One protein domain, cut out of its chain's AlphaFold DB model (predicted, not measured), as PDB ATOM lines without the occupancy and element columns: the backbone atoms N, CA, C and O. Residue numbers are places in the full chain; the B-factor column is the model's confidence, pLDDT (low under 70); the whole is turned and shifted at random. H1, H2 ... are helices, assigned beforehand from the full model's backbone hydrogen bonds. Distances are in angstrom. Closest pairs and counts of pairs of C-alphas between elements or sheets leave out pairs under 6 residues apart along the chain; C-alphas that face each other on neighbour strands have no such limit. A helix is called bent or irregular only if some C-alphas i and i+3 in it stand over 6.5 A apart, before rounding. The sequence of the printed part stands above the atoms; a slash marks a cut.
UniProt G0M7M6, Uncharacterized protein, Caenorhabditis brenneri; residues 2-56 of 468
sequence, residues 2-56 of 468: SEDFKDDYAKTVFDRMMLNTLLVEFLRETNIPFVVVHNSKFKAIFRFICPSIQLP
ATOM      1  N   SER A   2      34.389-142.982 -46.869       49.59
ATOM      2  CA  SER A   2      35.496-142.815 -45.920       49.59
ATOM      3  C   SER A   2      35.169-143.344 -44.520       49.59
ATOM      4  O   SER A   2      34.032-143.233 -44.064       49.59
ATOM      5  N   GLU A   3      36.175-143.913 -43.851       54.59
ATOM      6  CA  GLU A   3      36.091-144.440 -42.479       54.59
ATOM      7  C   GLU A   3      35.662-143.366 -41.461       54.59
ATOM      8  O   GLU A   3      34.929-143.684 -40.529       54.59
ATOM      9  N   ASP A   4      35.953-142.090 -41.734       55.03
ATOM     10  CA  ASP A   4      35.558-140.940 -40.904       55.03
ATOM     11  C   ASP A   4      34.034-140.805 -40.692       55.03
ATOM     12  O   ASP A   4      33.587-140.308 -39.663       55.03
ATOM     13  N   PHE A   5      33.200-141.285 -41.626       54.00
ATOM     14  CA  PHE A   5      31.736-141.215 -41.478       54.00
ATOM     15  C   PHE A   5      31.168-142.252 -40.495       54.00
ATOM     16  O   PHE A   5      30.051-142.078 -40.000       54.00
ATOM     17  N   LYS A   6      31.894-143.344 -40.223       58.12
ATOM     18  CA  LYS A   6      31.436-144.379 -39.282       58.12
ATOM     19  C   LYS A   6      31.639-143.952 -37.830       58.12
ATOM     20  O   LYS A   6      30.780-144.254 -36.998       58.12
ATOM     21  N   ASP A   7      32.706-143.213 -37.551       61.34
ATOM     22  CA  ASP A   7      33.035-142.763 -36.197       61.34
ATOM     23  C   ASP A   7      32.074-141.672 -35.699       61.34
ATOM     24  O   ASP A   7      31.615-141.732 -34.557       61.34
ATOM     25  N   ASP A   8      31.653-140.747 -36.567       62.06
ATOM     26  CA  ASP A   8      30.646-139.732 -36.219       62.06
ATOM     27  C   ASP A   8      29.256-140.342 -35.957       62.06
ATOM     28  O   ASP A   8      28.519-139.905 -35.064       62.06
ATOM     29  N   TYR A   9      28.890-141.405 -36.679       64.50
ATOM     30  CA  TYR A   9      27.631-142.113 -36.437       64.50
ATOM     31  C   TYR A   9      27.660-142.890 -35.111       64.50
ATOM     32  O   TYR A   9      26.716-142.825 -34.326       64.50
ATOM     33  N   ALA A  10      28.759-143.586 -34.812       56.44
ATOM     34  CA  ALA A  10      28.910-144.299 -33.545       56.44
ATOM     35  C   ALA A  10      28.888-143.341 -32.339       56.44
ATOM     36  O   ALA A  10      28.247-143.630 -31.326       56.44
ATOM     37  N   LYS A  11      29.518-142.168 -32.474       65.88
ATOM     38  CA  LYS A  11      29.543-141.124 -31.444       65.88
ATOM     39  C   LYS A  11      28.160-140.528 -31.178       65.88
ATOM     40  O   LYS A  11      27.739-140.443 -30.028       65.88
ATOM     41  N   THR A  12      27.402-140.206 -32.225       66.75
ATOM     42  CA  THR A  12      26.032-139.673 -32.080       66.75
ATOM     43  C   THR A  12      25.053-140.685 -31.474       66.75
ATOM     44  O   THR A  12      24.163-140.305 -30.709       66.75
ATOM     45  N   VAL A  13      25.223-141.979 -31.761       63.09
ATOM     46  CA  VAL A  13      24.434-143.055 -31.139       63.09
ATOM     47  C   VAL A  13      24.787-143.216 -29.655       63.09
ATOM     48  O   VAL A  13      23.879-143.335 -28.828       63.09
ATOM     49  N   PHE A  14      26.077-143.171 -29.310       61.16
ATOM     50  CA  PHE A  14      26.555-143.231 -27.927       61.16
ATOM     51  C   PHE A  14      26.028-142.055 -27.088       61.16
ATOM     52  O   PHE A  14      25.457-142.263 -26.015       61.16
ATOM     53  N   ASP A  15      26.103-140.838 -27.629       74.62
ATOM     54  CA  ASP A  15      25.624-139.621 -26.966       74.62
ATOM     55  C   ASP A  15      24.105-139.650 -26.735       74.62
ATOM     56  O   ASP A  15      23.617-139.239 -25.681       74.62
ATOM     57  N   ARG A  16      23.335-140.204 -27.683       78.56
ATOM     58  CA  ARG A  16      21.878-140.334 -27.549       78.56
ATOM     59  C   ARG A  16      21.478-141.322 -26.455       78.56
ATOM     60  O   ARG A  16      20.527-141.063 -25.721       78.56
ATOM     61  N   MET A  17      22.177-142.451 -26.350       80.50
ATOM     62  CA  MET A  17      21.888-143.449 -25.320       80.50
ATOM     63  C   MET A  17      22.217-142.904 -23.927       80.50
ATOM     64  O   MET A  17      21.402-143.033 -23.017       80.50
ATOM     65  N   MET A  18      23.355-142.222 -23.783       82.75
ATOM     66  CA  MET A  18      23.759-141.602 -22.523       82.75
ATOM     67  C   MET A  18      22.797-140.489 -22.093       82.75
ATOM     68  O   MET A  18      22.399-140.437 -20.930       82.75
ATOM     69  N   LEU A  19      22.348-139.648 -23.032       82.25
ATOM     70  CA  LEU A  19      21.348-138.616 -22.757       82.25
ATOM     71  C   LEU A  19      20.017-139.212 -22.278       82.25
ATOM     72  O   LEU A  19      19.422-138.696 -21.335       82.25
ATOM     73  N   ASN A  20      19.562-140.307 -22.895       86.38
ATOM     74  CA  ASN A  20      18.350-141.000 -22.458       86.38
ATOM     75  C   ASN A  20      18.492-141.537 -21.028       86.38
ATOM     76  O   ASN A  20      17.572-141.367 -20.230       86.38
ATOM     77  N   THR A  21      19.634-142.142 -20.690       90.69
ATOM     78  CA  THR A  21      19.903-142.654 -19.338       90.69
ATOM     79  C   THR A  21      19.877-141.534 -18.301       90.69
ATOM     80  O   THR A  21      19.136-141.630 -17.325       90.69
ATOM     81  N   LEU A  22      20.598-140.436 -18.550       88.50
ATOM     82  CA  LEU A  22      20.638-139.285 -17.642       88.50
ATOM     83  C   LEU A  22      19.255-138.651 -17.454       88.50
ATOM     84  O   LEU A  22      18.898-138.244 -16.351       88.50
ATOM     85  N   LEU A  23      18.449-138.589 -18.519       88.94
ATOM     86  CA  LEU A  23      17.090-138.063 -18.437       88.94
ATOM     87  C   LEU A  23      16.183-138.963 -17.587       88.94
ATOM     88  O   LEU A  23      15.392-138.455 -16.797       88.94
ATOM     89  N   VAL A  24      16.303-140.287 -17.721       90.00
ATOM     90  CA  VAL A  24      15.549-141.248 -16.903       90.00
ATOM     91  C   VAL A  24      15.934-141.141 -15.428       90.00
ATOM     92  O   VAL A  24      15.048-141.110 -14.574       90.00
ATOM     93  N   GLU A  25      17.229-141.048 -15.124       92.88
ATOM     94  CA  GLU A  25      17.723-140.875 -13.754       92.88
ATOM     95  C   GLU A  25      17.217-139.571 -13.137       92.88
ATOM     96  O   GLU A  25      16.610-139.603 -12.066       92.88
ATOM     97  N   PHE A  26      17.350-138.453 -13.857       90.06
ATOM     98  CA  PHE A  26      16.867-137.145 -13.416       90.06
ATOM     99  C   PHE A  26      15.367-137.151 -13.091       90.06
ATOM    100  O   PHE A  26      14.957-136.672 -12.033       90.06
ATOM    101  N   LEU A  27      14.533-137.706 -13.979       91.19
ATOM    102  CA  LEU A  27      13.081-137.761 -13.774       91.19
ATOM    103  C   LEU A  27      12.708-138.634 -12.570       91.19
ATOM    104  O   LEU A  27      11.818-138.273 -11.800       91.19
ATOM    105  N   ARG A  28      13.422-139.749 -12.370       89.50
ATOM    106  CA  ARG A  28      13.223-140.639 -11.223       89.50
ATOM    107  C   ARG A  28      13.612-139.966  -9.907       89.50
ATOM    108  O   ARG A  28      12.851-140.041  -8.948       89.50
ATOM    109  N   GLU A  29      14.765-139.306  -9.855       93.44
ATOM    110  CA  GLU A  29      15.269-138.637  -8.645       93.44
ATOM    111  C   GLU A  29      14.408-137.445  -8.227       93.44
ATOM    112  O   GLU A  29      14.191-137.210  -7.039       93.44
ATOM    113  N   THR A  30      13.876-136.710  -9.202       87.25
ATOM    114  CA  THR A  30      13.016-135.541  -8.963       87.25
ATOM    115  C   THR A  30      11.534-135.888  -8.833       87.25
ATOM    116  O   THR A  30      10.720-134.999  -8.581       87.25
ATOM    117  N   ASN A  31      11.177-137.168  -8.979       89.00
ATOM    118  CA  ASN A  31       9.800-137.664  -8.989       89.00
ATOM    119  C   ASN A  31       8.904-136.934 -10.016       89.00
ATOM    120  O   ASN A  31       7.725-136.672  -9.770       89.00
ATOM    121  N   ILE A  32       9.478-136.569 -11.170       88.75
ATOM    122  CA  ILE A  32       8.760-135.930 -12.277       88.75
ATOM    123  C   ILE A  32       8.202-137.028 -13.200       88.75
ATOM    124  O   ILE A  32       8.959-137.891 -13.648       88.75
ATOM    125  N   PRO A  33       6.903-137.003 -13.555       86.50
ATOM    126  CA  PRO A  33       6.319-137.994 -14.455       86.50
ATOM    127  C   PRO A  33       6.999-138.035 -15.835       86.50
ATOM    128  O   PRO A  33       7.183-137.000 -16.476       86.50
ATOM    129  N   PHE A  34       7.276-139.237 -16.355       86.88
ATOM    130  CA  PHE A  34       7.947-139.435 -17.654       86.88
ATOM    131  C   PHE A  34       7.242-138.767 -18.841       86.88
ATOM    132  O   PHE A  34       7.884-138.356 -19.807       86.88
ATOM    133  N   VAL A  35       5.922-138.595 -18.762       88.94
ATOM    134  CA  VAL A  35       5.127-137.921 -19.797       88.94
ATOM    135  C   VAL A  35       5.557-136.473 -20.055       88.94
ATOM    136  O   VAL A  35       5.358-135.955 -21.155       88.94
ATOM    137  N   VAL A  36       6.222-135.827 -19.089       89.38
ATOM    138  CA  VAL A  36       6.753-134.465 -19.229       89.38
ATOM    139  C   VAL A  36       7.740-134.358 -20.397       89.38
ATOM    140  O   VAL A  36       7.799-133.311 -21.038       89.38
ATOM    141  N   VAL A  37       8.424-135.443 -20.777       87.50
ATOM    142  CA  VAL A  37       9.328-135.471 -21.943       87.50
ATOM    143  C   VAL A  37       8.597-135.159 -23.255       87.50
ATOM    144  O   VAL A  37       9.190-134.626 -24.195       87.50
ATOM    145  N   HIS A  38       7.291-135.428 -23.335       83.06
ATOM    146  CA  HIS A  38       6.484-135.102 -24.510       83.06
ATOM    147  C   HIS A  38       6.025-133.638 -24.544       83.06
ATOM    148  O   HIS A  38       5.684-133.152 -25.627       83.06
ATOM    149  N   ASN A  39       6.080-132.921 -23.416       85.44
ATOM    150  CA  ASN A  39       5.653-131.530 -23.308       85.44
ATOM    151  C   ASN A  39       6.512-130.615 -24.202       85.44
ATOM    152  O   ASN A  39       7.744-130.626 -24.146       85.44
ATOM    153  N   SER A  40       5.864-129.793 -25.029       76.62
ATOM    154  CA  SER A  40       6.542-128.895 -25.971       76.62
ATOM    155  C   SER A  40       7.420-127.850 -25.275       76.62
ATOM    156  O   SER A  40       8.505-127.550 -25.772       76.62
ATOM    157  N   LYS A  41       7.011-127.351 -24.100       81.81
ATOM    158  CA  LYS A  41       7.800-126.412 -23.289       81.81
ATOM    159  C   LYS A  41       9.021-127.099 -22.679       81.81
ATOM    160  O   LYS A  41      10.103-126.525 -22.698       81.81
ATOM    161  N   PHE A  42       8.879-128.341 -22.212       84.19
ATOM    162  CA  PHE A  42      10.013-129.132 -21.720       84.19
ATOM    163  C   PHE A  42      11.038-129.381 -22.833       84.19
ATOM    164  O   PHE A  42      12.217-129.081 -22.670       84.19
ATOM    165  N   LYS A  43      10.584-129.805 -24.019       79.75
ATOM    166  CA  LYS A  43      11.446-129.933 -25.207       79.75
ATOM    167  C   LYS A  43      12.116-128.611 -25.586       79.75
ATOM    168  O   LYS A  43      13.280-128.618 -25.969       79.75
ATOM    169  N   ALA A  44      11.400-127.490 -25.480       77.38
ATOM    170  CA  ALA A  44      11.963-126.169 -25.737       77.38
ATOM    171  C   ALA A  44      13.076-125.830 -24.738       77.38
ATOM    172  O   ALA A  44      14.143-125.418 -25.171       77.38
ATOM    173  N   ILE A  45      12.884-126.085 -23.437       81.50
ATOM    174  CA  ILE A  45      13.929-125.891 -22.418       81.50
ATOM    175  C   ILE A  45      15.192-126.668 -22.797       81.50
ATOM    176  O   ILE A  45      16.263-126.076 -22.841       81.50
ATOM    177  N   PHE A  46      15.077-127.947 -23.165       78.06
ATOM    178  CA  PHE A  46      16.233-128.758 -23.567       78.06
ATOM    179  C   PHE A  46      16.954-128.243 -24.820       78.06
ATOM    180  O   PHE A  46      18.156-128.453 -24.943       78.06
ATOM    181  N   ARG A  47      16.273-127.518 -25.719       73.88
ATOM    182  CA  ARG A  47      16.940-126.823 -26.838       73.88
ATOM    183  C   ARG A  47      17.812-125.654 -26.370       73.88
ATOM    184  O   ARG A  47      18.741-125.288 -27.081       73.88
ATOM    185  N   PHE A  48      17.528-125.091 -25.194       68.56
ATOM    186  CA  PHE A  48      18.279-123.990 -24.581       68.56
ATOM    187  C   PHE A  48      19.320-124.440 -23.559       68.56
ATOM    188  O   PHE A  48      20.167-123.636 -23.173       68.56
ATOM    189  N   ILE A  49      19.293-125.704 -23.131       74.19
ATOM    190  CA  ILE A  49      20.335-126.267 -22.270       74.19
ATOM    191  C   ILE A  49      21.567-126.530 -23.141       74.19
ATOM    192  O   ILE A  49      21.779-127.620 -23.665       74.19
ATOM    193  N   CYS A  50      22.375-125.489 -23.321       68.88
ATOM    194  CA  CYS A  50      23.732-125.610 -23.830       68.88
ATOM    195  C   CYS A  50      24.683-125.741 -22.627       68.88
ATOM    196  O   CYS A  50      24.510-124.995 -21.664       68.88
ATOM    197  N   PRO A  51      25.709-126.612 -22.659       67.12
ATOM    198  CA  PRO A  51      26.660-126.768 -21.548       67.12
ATOM    199  C   PRO A  51      27.378-125.469 -21.148       67.12
ATOM    200  O   PRO A  51      27.896-125.351 -20.043       67.12
ATOM    201  N   SER A  52      27.426-124.494 -22.057       66.44
ATOM    202  CA  SER A  52      28.016-123.170 -21.859       66.44
ATOM    203  C   SER A  52      27.068-122.145 -21.227       66.44
ATOM    204  O   SER A  52      27.515-121.054 -20.872       66.44
ATOM    205  N   ILE A  53      25.777-122.460 -21.088       72.00
ATOM    206  CA  ILE A  53      24.773-121.571 -20.504       72.00
ATOM    207  C   ILE A  53      24.541-121.994 -19.057       72.00
ATOM    208  O   ILE A  53      24.119-123.114 -18.772       72.00
ATOM    209  N   GLN A  54      24.798-121.075 -18.130       76.19
ATOM    210  CA  GLN A  54      24.516-121.303 -16.722       76.19
ATOM    211  C   GLN A  54      22.998-121.339 -16.505       76.19
ATOM    212  O   GLN A  54      22.291-120.384 -16.835       76.19
ATOM    213  N   LEU A  55      22.497-122.448 -15.956       78.25
ATOM    214  CA  LEU A  55      21.088-122.568 -15.591       78.25
ATOM    215  C   LEU A  55      20.737-121.543 -14.498       78.25
ATOM    216  O   LEU A  55      21.561-121.295 -13.611       78.25
ATOM    217  N   PRO A  56      19.529-120.949 -14.537       78.94
ATOM    218  CA  PRO A  56      19.103-119.996 -13.520       78.94
ATOM    219  C   PRO A  56      19.087-120.658 -12.141       78.94
ATOM    220  O   PRO A  56      18.608-121.782 -11.978       78.94
TER     221      PRO A  56
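What this domain is: This is residues 2 to 56 of the 468 residues of an uncharacterized protein of Caenorhabditis brenneri (UniProt G0M7M6). One long helix, H1, makes the longest axis; past its last residue the chain turns back through short H2 to H3, a side arm that leads to a tail, residues 49 to 56. Residues 2 to 22 stick out. The 55 printed residues are all helix in class, with H1, H2, H3 in chain order, loose with a radius of gyration of the C-alphas of 14.3 A, and span 44 by 23 by 19 A.

Where its parts are: Find C-alpha 4 at (35.558, -140.940, -40.904); from there H1, residues 4 to 29, runs 38.2 A. H2 is residues 34 to 38, 8.2 A, neither bent nor irregular, but only just: C-alphas 34 and 37 are 6.0 A apart. H3, residues 40 to 48, runs 12.8 A to C-alpha 48 at (18.279, -123.990, -24.581).

How they stand to each other: H1 and H2 are close but not clearly touching, closest at the C-alphas of Leu 27 and Phe 34, 6.6 A. So are H2 and H3, at Val 36 and Phe 42, C-alphas 6.7 A apart. H1 and H3 are apart. Every O i to N i+4 pair is within hydrogen-bond range in H3, 20 of 22 in H1, and 0 of 1 in H2, which has 2 of 2 O i to N i+3 pairs.

The domain as a whole: The C-alphas of Ser 2 and Asn 31 are the farthest apart, 45.3 A. Both links are tight, and the printed part has no cut. Look for pLDDT under 70 at residues 2 to 14, 48 and 50 to 52.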